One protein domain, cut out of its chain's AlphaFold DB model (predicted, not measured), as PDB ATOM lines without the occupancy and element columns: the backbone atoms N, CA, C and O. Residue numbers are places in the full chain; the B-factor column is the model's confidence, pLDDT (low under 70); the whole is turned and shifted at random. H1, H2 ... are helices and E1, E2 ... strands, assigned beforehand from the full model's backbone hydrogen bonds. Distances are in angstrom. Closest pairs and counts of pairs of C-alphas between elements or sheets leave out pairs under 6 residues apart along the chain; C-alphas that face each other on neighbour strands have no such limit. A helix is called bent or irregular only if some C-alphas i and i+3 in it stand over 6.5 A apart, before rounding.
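What this domain is: This is residues 1 to 69 of the 71 residues of an uncharacterized protein of Halomonas halophila (UniProt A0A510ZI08). A small body, made of the two-strand hairpin E1 and E2, the short helix H1 and the first part of the long helix H2, has the rest of H2 sticking out of it as an arm, residues 53 to 69. H1 and H2 form a helical hairpin of very unequal lengths, and the strands E1 and E2 are joined by a long loop, residues 6 to 20. The printed part has 69 residues, with two named strands and then two named helices in the order E1, E2, H1, H2; the sheet E1 - E2 is antiparallel and the class is mostly helix. The whole is loose, with a radius of gyration of the C-alphas of 15.3 A, and elongated, spanning 49 by 26 by 20 A.

How they stand to each other: E1, residues 2 to 5, and E2, residues 21 to 24, are antiparallel neighbours and a hairpin, with 138 degrees between their directions. C-alphas 2 and 24 face each other at 4.5 A. N 3 and O 23 are within hydrogen-bond range at 2.9 A, and N 5 and O 21 at 2.8 A. Within the loop between the strands, residues 9 to 10 pair with residues 15 to 16, antiparallel. H1, residues 25 to 32, follows E2 by a tight link; its closest C-alphas to E1 are those of Lys 2 and Ala 25, 5.8 A apart. H2, residues 39 to 69, touches H1 with residues 41 to 46 alone, the closest C-alphas being those of Gly 32 and Ala 42, 5.4 A apart. H1 and H2 run opposite ways at a shallow tilt of 22 degrees, a helical hairpin. H2 is apart from E1 and from E2. In H1 and H2 every O i to N i+4 pair is within hydrogen-bond range.

Where its parts are: E1 begins at C-alpha 2 (192.038, 187.623, 236.683) and is 9.4 A from first to last C-alpha. E2 is 10.0 A long by the same measure, and H1 10.4 A. H2 runs 45.1 A, from C-alpha 39 (184.255, 187.415, 213.598) to C-alpha 69 (217.132, 168.921, 238.395), and is not bent.

The domain as a whole: The C-alphas of Trp 36 and His 69 are the two farthest apart, at 50.0 A. Residues 35 to 40 and 53 to 69 stand free; the body without them spans 26 by 21 by 20 A. The printed part has no cut. The link from E1 to E2 is long, with 15 residues, and that from H1 to H2 is short, with 6. The mean pLDDT of the printed part is 76.4; under 70 are residues 25, 28 to 29, 31 to 37, 39, 41 to 43 and 46.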
ATOM      1  N   MET A   1     189.861 183.522 236.806       70.31
ATOM      2  CA  MET A   1     191.314 183.861 236.781       70.31
ATOM      3  C   MET A   1     191.377 185.300 236.335       70.31
ATOM      4  O   MET A   1     190.812 185.578 235.290       70.31
ATOM      5  N   LYS A   2     191.985 186.215 237.097       76.06
ATOM      6  CA  LYS A   2     192.038 187.623 236.683       76.06
ATOM      7  C   LYS A   2     193.179 187.837 235.689       76.06
ATOM      8  O   LYS A   2     194.287 187.354 235.920       76.06
ATOM      9  N   VAL A   3     192.891 188.526 234.592       72.56
ATOM     10  CA  VAL A   3     193.875 188.964 233.597       72.56
ATOM     11  C   VAL A   3     193.900 190.482 233.568       72.56
ATOM     12  O   VAL A   3     192.877 191.134 233.778       72.56
ATOM     13  N   GLN A   4     195.088 191.032 233.358       79.88
ATOM     14  CA  GLN A   4     195.264 192.464 233.232       79.88
ATOM     15  C   GLN A   4     195.043 192.850 231.770       79.88
ATOM     16  O   GLN A   4     195.687 192.292 230.882       79.88
ATOM     17  N   VAL A   5     194.122 193.775 231.522       79.56
ATOM     18  CA  VAL A   5     193.759 194.241 230.183       79.56
ATOM     19  C   VAL A   5     193.904 195.745 230.057       79.56
ATOM     20  O   VAL A   5     193.928 196.487 231.038       79.56
ATOM     21  N   CYS A   6     194.005 196.175 228.809       82.94
ATOM     22  CA  CYS A   6     194.134 197.558 228.409       82.94
ATOM     23  C   CYS A   6     192.859 197.986 227.667       82.94
ATOM     24  O   CYS A   6     192.774 197.784 226.457       82.94
ATOM     25  N   PRO A   7     191.849 198.540 228.360       76.81
ATOM     26  CA  PRO A   7     190.574 198.901 227.730       76.81
ATOM     27  C   PRO A   7     190.702 200.080 226.755       76.81
ATOM     28  O   PRO A   7     189.830 200.309 225.926       76.81
ATOM     29  N   THR A   8     191.795 200.834 226.861       84.94
ATOM     30  CA  THR A   8     192.067 202.071 226.122       84.94
ATOM     31  C   THR A   8     193.325 201.933 225.259       84.94
ATOM     32  O   THR A   8     194.134 202.862 225.159       84.94
ATOM     33  N   PHE A   9     193.529 200.741 224.688       83.69
ATOM     34  CA  PHE A   9     194.646 200.478 223.786       83.69
ATOM     35  C   PHE A   9     194.503 201.320 222.519       83.69
ATOM     36  O   PHE A   9     193.523 201.189 221.788       83.69
ATOM     37  N   ASP A  10     195.489 202.176 222.274       82.56
ATOM     38  CA  ASP A  10     195.606 202.945 221.046       82.56
ATOM     39  C   ASP A  10     196.577 202.206 220.102       82.56
ATOM     40  O   ASP A  10     197.772 202.081 220.417       82.56
ATOM     41  N   PRO A  11     196.080 201.671 218.968       80.19
ATOM     42  CA  PRO A  11     196.890 200.891 218.042       80.19
ATOM     43  C   PRO A  11     197.912 201.740 217.280       80.19
ATOM     44  O   PRO A  11     198.944 201.199 216.884       80.19
ATOM     45  N   ASP A  12     197.676 203.044 217.108       85.38
ATOM     46  CA  ASP A  12     198.555 203.922 216.331       85.38
ATOM     47  C   ASP A  12     199.865 204.204 217.077       85.38
ATOM     48  O   ASP A  12     200.927 204.360 216.471       85.38
ATOM     49  N   ILE A  13     199.804 204.216 218.410       90.25
ATOM     50  CA  ILE A  13     200.972 204.374 219.289       90.25
ATOM     51  C   ILE A  13     201.420 203.062 219.947       90.25
ATOM     52  O   ILE A  13     202.461 203.032 220.605       90.25
ATOM     53  N   GLY A  14     200.647 201.984 219.795       83.81
ATOM     54  CA  GLY A  14     200.932 200.673 220.381       83.81
ATOM     55  C   GLY A  14     200.926 200.668 221.912       83.81
ATOM     56  O   GLY A  14     201.702 199.931 222.525       83.81
ATOM     57  N   ALA A  15     200.102 201.510 222.543       83.62
ATOM     58  CA  ALA A  15     200.140 201.731 223.986       83.62
ATOM     59  C   ALA A  15     198.758 201.986 224.600       83.62
ATOM     60  O   ALA A  15     197.814 202.422 223.947       83.62
ATOM     61  N   CYS A  16     198.661 201.736 225.904       87.06
ATOM     62  CA  CYS A  16     197.494 202.080 226.707       87.06
ATOM     63  C   CYS A  16     197.489 203.568 227.022       87.06
ATOM     64  O   CYS A  16     198.442 204.077 227.613       87.06
ATOM     65  N   THR A  17     196.404 204.255 226.680       90.19
ATOM     66  CA  THR A  17     196.233 205.679 227.019       90.19
ATOM     67  C   THR A  17     195.665 205.883 228.428       90.19
ATOM     68  O   THR A  17     195.746 206.979 228.979       90.19
ATOM     69  N   GLY A  18     195.140 204.820 229.041       88.38
ATOM     70  CA  GLY A  18     194.640 204.786 230.410       88.38
ATOM     71  C   GLY A  18     195.254 203.668 231.264       88.38
ATOM     72  O   GLY A  18     196.107 202.906 230.799       88.38
ATOM     73  N   PRO A  19     194.838 203.573 232.540       88.75
ATOM     74  CA  PRO A  19     195.312 202.540 233.450       88.75
ATOM     75  C   PRO A  19     194.869 201.144 233.003       88.75
ATOM     76  O   PRO A  19     193.823 200.961 232.384       88.75
ATOM     77  N   LEU A  20     195.680 200.151 233.360       86.44
ATOM     78  CA  LEU A  20     195.344 198.747 233.166       86.44
ATOM     79  C   LEU A  20     194.278 198.305 234.171       86.44
ATOM     80  O   LEU A  20     194.351 198.648 235.354       86.44
ATOM     81  N   GLU A  21     193.349 197.472 233.720       85.12
ATOM     82  CA  GLU A  21     192.251 196.953 234.536       85.12
ATOM     83  C   GLU A  21     192.368 195.441 234.722       85.12
ATOM     84  O   GLU A  21     192.841 194.723 233.843       85.12
ATOM     85  N   TRP A  22     191.946 194.945 235.885       83.12
ATOM     86  CA  TRP A  22     191.899 193.512 236.170       83.12
ATOM     87  C   TRP A  22     190.491 192.984 235.935       83.12
ATOM     88  O   TRP A  22     189.570 193.309 236.683       83.12
ATOM     89  N   VAL A  23     190.341 192.117 234.940       79.44
ATOM     90  CA  VAL A  23     189.043 191.580 234.509       79.44
ATOM     91  C   VAL A  23     189.055 190.063 234.662       79.44
ATOM     92  O   VAL A  23     190.129 189.448 234.639       79.44
ATOM     93  N   ASP A  24     187.900 189.429 234.899       80.00
ATOM     94  CA  ASP A  24     187.887 187.965 234.853       80.00
ATOM     95  C   ASP A  24     188.117 187.473 233.429       80.00
ATOM     96  O   ASP A  24     187.491 187.940 232.482       80.00
ATOM     97  N   ALA A  25     188.995 186.485 233.277       69.06
ATOM     98  CA  ALA A  25     189.205 185.828 231.997       69.06
ATOM     99  C   ALA A  25     187.896 185.227 231.460       69.06
ATOM    100  O   ALA A  25     187.695 185.206 230.253       69.06
ATOM    101  N   VAL A  26     186.999 184.781 232.349       71.94
ATOM    102  CA  VAL A  26     185.671 184.282 231.961       71.94
ATOM    103  C   VAL A  26     184.816 185.402 231.365       71.94
ATOM    104  O   VAL A  26     184.269 185.221 230.284       71.94
ATOM    105  N   GLU A  27     184.786 186.577 232.000       73.00
ATOM    106  CA  GLU A  27     184.050 187.751 231.503       73.00
ATOM    107  C   GLU A  27     184.584 188.214 230.138       73.00
ATOM    108  O   GLU A  27     183.812 188.620 229.277       73.00
ATOM    109  N   LEU A  28     185.896 188.104 229.902       69.19
ATOM    110  CA  LEU A  28     186.517 188.398 228.604       69.19
ATOM    111  C   LEU A  28     186.131 187.404 227.508       69.19
ATOM    112  O   LEU A  28     185.882 187.814 226.376       69.19
ATOM    113  N   VAL A  29     186.068 186.111 227.830       68.12
ATOM    114  CA  VAL A  29     185.581 185.092 226.890       68.12
ATOM    115  C   VAL A  29     184.112 185.349 226.564       68.12
ATOM    116  O   VAL A  29     183.747 185.366 225.392       68.12
ATOM    117  N   GLU A  30     183.283 185.612 227.574       70.62
ATOM    118  CA  GLU A  30     181.863 185.921 227.389       70.62
ATOM    119  C   GLU A  30     181.660 187.201 226.563       70.62
ATOM    120  O   GLU A  30     180.848 187.216 225.636       70.62
ATOM    121  N   ALA A  31     182.445 188.252 226.818       66.25
ATOM    122  CA  ALA A  31     182.454 189.474 226.013       66.25
ATOM    123  C   ALA A  31     182.879 189.208 224.558       66.25
ATOM    124  O   ALA A  31     182.275 189.748 223.631       66.25
ATOM    125  N   GLY A  32     183.861 188.327 224.343       62.84
ATOM    126  CA  GLY A  32     184.306 187.894 223.016       62.84
ATOM    127  C   GLY A  32     183.272 187.067 222.240       62.84
ATOM    128  O   GLY A  32     183.394 186.918 221.028       62.84
ATOM    129  N   THR A  33     182.242 186.550 222.917       62.94
ATOM    130  CA  THR A  33     181.127 185.805 222.301       62.94
ATOM    131  C   THR A  33     179.894 186.663 222.015       62.94
ATOM    132  O   THR A  33     178.864 186.141 221.582       62.94
ATOM    133  N   GLN A  34     179.968 187.976 222.256       61.09
ATOM    134  CA  GLN A  34     178.833 188.869 222.054       61.09
ATOM    135  C   GLN A  34     178.513 189.055 220.562       61.09
ATOM    136  O   GLN A  34     179.419 189.228 219.748       61.09
ATOM    137  N   PRO A  35     177.224 189.094 220.182       58.88
ATOM    138  CA  PRO A  35     176.797 189.120 218.780       58.88
ATOM    139  C   PRO A  35     177.145 190.415 218.027       58.88
ATOM    140  O   PRO A  35     176.982 190.473 216.812       58.88
ATOM    141  N   TRP A  36     177.600 191.457 218.729       63.28
ATOM    142  CA  TRP A  36     178.075 192.711 218.134       63.28
ATOM    143  C   TRP A  36     179.577 192.717 217.821       63.28
ATOM    144  O   TRP A  36     180.061 193.684 217.237       63.28
ATOM    145  N   LEU A  37     180.320 191.679 218.217       64.00
ATOM    146  CA  LEU A  37     181.732 191.543 217.879       64.00
ATOM    147  C   LEU A  37     181.875 191.011 216.447       64.00
ATOM    148  O   LEU A  37     181.168 190.081 216.051       64.00
ATOM    149  N   SER A  38     182.798 191.574 215.666       76.31
ATOM    150  CA  SER A  38     183.105 191.000 214.358       76.31
ATOM    151  C   SER A  38     183.771 189.625 214.532       76.31
ATOM    152  O   SER A  38     184.425 189.351 215.540       76.31
ATOM    153  N   GLY A  39     183.619 188.737 213.546       69.00
ATOM    154  CA  GLY A  39     184.255 187.415 213.598       69.00
ATOM    155  C   GLY A  39     185.786 187.491 213.682       69.00
ATOM    156  O   GLY A  39     186.410 186.638 214.307       69.00
ATOM    157  N   GLU A  40     186.386 188.529 213.098       72.12
ATOM    158  CA  GLU A  40     187.830 188.771 213.129       72.12
ATOM    159  C   GLU A  40     188.307 189.205 214.522       72.12
ATOM    160  O   GLU A  40     189.290 188.665 215.041       72.12
ATOM    161  N   ASP A  41     187.553 190.086 215.184       68.25
ATOM    162  CA  ASP A  41     187.823 190.484 216.569       68.25
ATOM    163  C   ASP A  41     187.689 189.288 217.518       68.25
ATOM    164  O   ASP A  41     188.525 189.089 218.403       68.25
ATOM    165  N   ALA A  42     186.686 188.433 217.300       66.38
ATOM    166  CA  ALA A  42     186.453 187.256 218.133       66.38
ATOM    167  C   ALA A  42     187.607 186.246 218.016       66.38
ATOM    168  O   ALA A  42     188.077 185.710 219.024       66.38
ATOM    169  N   VAL A  43     188.114 186.023 216.798       69.56
ATOM    170  CA  VAL A  43     189.292 185.175 216.551       69.56
ATOM    171  C   VAL A  43     190.542 185.766 217.200       69.56
ATOM    172  O   VAL A  43     191.315 185.032 217.818       69.56
ATOM    173  N   THR A  44     190.724 187.083 217.115       73.44
ATOM    174  CA  THR A  44     191.867 187.781 217.719       73.44
ATOM    175  C   THR A  44     191.865 187.643 219.241       73.44
ATOM    176  O   THR A  44     192.885 187.275 219.832       73.44
ATOM    177  N   VAL A  45     190.709 187.843 219.882       71.00
ATOM    178  CA  VAL A  45     190.537 187.649 221.332       71.00
ATOM    179  C   VAL A  45     190.790 186.189 221.722       71.00
ATOM    180  O   VAL A  45     191.540 185.925 222.664       71.00
ATOM    181  N   ALA A  46     190.231 185.227 220.982       69.06
ATOM    182  CA  ALA A  46     190.427 183.803 221.252       69.06
ATOM    183  C   ALA A  46     191.905 183.382 221.136       69.06
ATOM    184  O   ALA A  46     192.409 182.647 221.990       69.06
ATOM    185  N   LEU A  47     192.621 183.879 220.122       72.81
ATOM    186  CA  LEU A  47     194.055 183.642 219.942       72.81
ATOM    187  C   LEU A  47     194.879 184.228 221.089       72.81
ATOM    188  O   LEU A  47     195.758 183.545 221.616       72.81
ATOM    189  N   ALA A  48     194.580 185.459 221.509       72.12
ATOM    190  CA  ALA A  48     195.271 186.102 222.623       72.12
ATOM    191  C   ALA A  48     195.111 185.296 223.924       72.12
ATOM    192  O   ALA A  48     196.098 185.012 224.608       72.12
ATOM    193  N   ILE A  49     193.889 184.847 224.230       73.88
ATOM    194  CA  ILE A  49     193.607 184.009 225.404       73.88
ATOM    195  C   ILE A  49     194.340 182.663 225.305       73.88
ATOM    196  O   ILE A  49     194.980 182.231 226.270       73.88
ATOM    197  N   GLY A  50     194.302 182.018 224.134       73.56
ATOM    198  CA  GLY A  50     194.996 180.754 223.884       73.56
ATOM    199  C   GLY A  50     196.513 180.855 224.081       73.56
ATOM    200  O   GLY A  50     197.105 179.993 224.733       73.56
ATOM    201  N   LEU A  51     197.140 181.926 223.589       76.06
ATOM    202  CA  LEU A  51     198.578 182.174 223.741       76.06
ATOM    203  C   LEU A  51     198.982 182.386 225.203       76.06
ATOM    204  O   LEU A  51     199.976 181.810 225.650       76.06
ATOM    205  N   VAL A  52     198.201 183.154 225.969       76.81
ATOM    206  CA  VAL A  52     198.449 183.357 227.407       76.81
ATOM    207  C   VAL A  52     198.374 182.028 228.160       76.81
ATOM    208  O   VAL A  52     199.234 181.732 228.994       76.81
ATOM    209  N   TRP A  53     197.383 181.191 227.845       75.31
ATOM    210  CA  TRP A  53     197.234 179.883 228.480       75.31
ATOM    211  C   TRP A  53     198.383 178.927 228.129       75.31
ATOM    212  O   TRP A  53     198.937 178.272 229.017       75.31
ATOM    213  N   ALA A  54     198.797 178.899 226.860       72.50
ATOM    214  CA  ALA A  54     199.941 178.113 226.403       72.50
ATOM    215  C   ALA A  54     201.250 178.549 227.087       72.50
ATOM    216  O   ALA A  54     202.014 177.703 227.558       72.50
ATOM    217  N   ALA A  55     201.484 179.860 227.213       76.62
ATOM    218  CA  ALA A  55     202.653 180.404 227.900       76.62
ATOM    219  C   ALA A  55     202.682 180.011 229.386       76.62
ATOM    220  O   ALA A  55     203.715 179.562 229.889       76.62
ATOM    221  N   ALA A  56     201.544 180.100 230.083       75.00
ATOM    222  CA  ALA A  56     201.435 179.682 231.480       75.00
ATOM    223  C   ALA A  56     201.760 178.187 231.666       75.00
ATOM    224  O   ALA A  56     202.474 177.811 232.602       75.00
ATOM    225  N   TRP A  57     201.287 177.335 230.752       84.19
ATOM    226  CA  TRP A  57     201.607 175.905 230.743       84.19
ATOM    227  C   TRP A  57     203.099 175.638 230.527       84.19
ATOM    228  O   TRP A  57     203.693 174.846 231.262       84.19
ATOM    229  N   ALA A  58     203.723 176.330 229.571       77.19
ATOM    230  CA  ALA A  58     205.151 176.200 229.291       77.19
ATOM    231  C   ALA A  58     206.015 176.613 230.496       77.19
ATOM    232  O   ALA A  58     206.927 175.881 230.883       77.19
ATOM    233  N   ILE A  59     205.688 177.736 231.147       83.62
ATOM    234  CA  ILE A  59     206.378 178.201 232.362       83.62
ATOM    235  C   ILE A  59     206.261 177.163 233.479       83.62
ATOM    236  O   ILE A  59     207.252 176.850 234.142       83.62
ATOM    237  N   ARG A  60     205.070 176.584 233.677       83.62
ATOM    238  CA  ARG A  60     204.862 175.536 234.683       83.62
ATOM    239  C   ARG A  60     205.711 174.296 234.399       83.62
ATOM    240  O   ARG A  60     206.326 173.768 235.325       83.62
ATOM    241  N   ALA A  61     205.768 173.850 233.146       77.69
ATOM    242  CA  ALA A  61     206.582 172.705 232.745       77.69
ATOM    243  C   ALA A  61     208.084 172.965 232.970       77.69
ATOM    244  O   ALA A  61     208.782 172.120 233.531       77.69
ATOM    245  N   LEU A  62     208.570 174.161 232.616       83.12
ATOM    246  CA  LEU A  62     209.951 174.586 232.871       83.12
ATOM    247  C   LEU A  62     210.273 174.612 234.369       83.12
ATOM    248  O   LEU A  62     211.293 174.067 234.791       83.12
ATOM    249  N   ALA A  63     209.387 175.180 235.188       82.12
ATOM    250  CA  ALA A  63     209.562 175.221 236.637       82.12
ATOM    251  C   ALA A  63     209.643 173.811 237.250       82.12
ATOM    252  O   ALA A  63     210.478 173.562 238.120       82.12
ATOM    253  N   GLN A  64     208.820 172.870 236.774       86.06
ATOM    254  CA  GLN A  64     208.872 171.471 237.210       86.06
ATOM    255  C   GLN A  64     210.177 170.781 236.799       86.06
ATOM    256  O   GLN A  64     210.773 170.080 237.615       86.06
ATOM    257  N   SER A  65     210.644 171.008 235.569       83.88
ATOM    258  CA  SER A  65     211.917 170.471 235.074       83.88
ATOM    259  C   SER A  65     213.111 170.965 235.898       83.88
ATOM    260  O   SER A  65     213.944 170.160 236.321       83.88
ATOM    261  N   LEU A  66     213.152 172.268 236.200       82.62
ATOM    262  CA  LEU A  66     214.186 172.875 237.040       82.62
ATOM    263  C   LEU A  66     214.148 172.334 238.473       82.62
ATOM    264  O   LEU A  66     215.186 171.985 239.026       82.62
ATOM    265  N   HIS A  67     212.959 172.221 239.074       78.44
ATOM    266  CA  HIS A  67     212.824 171.674 240.426       78.44
ATOM    267  C   HIS A  67     213.282 170.212 240.512       78.44
ATOM    268  O   HIS A  67     213.887 169.824 241.507       78.44
ATOM    269  N   ALA A  68     213.025 169.415 239.471       75.06
ATOM    270  CA  ALA A  68     213.494 168.036 239.388       75.06
ATOM    271  C   ALA A  68     215.020 167.930 239.227       75.06
ATOM    272  O   ALA A  68     215.598 166.991 239.749       75.06
ATOM    273  N   HIS A  69     215.668 168.880 238.541       74.56
ATOM    274  CA  HIS A  69     217.132 168.921 238.395       74.56
ATOM    275  C   HIS A  69     217.874 169.392 239.652       74.56
ATOM    276  O   HIS A  69     219.052 169.093 239.811       74.56
TER     277      HIS A  69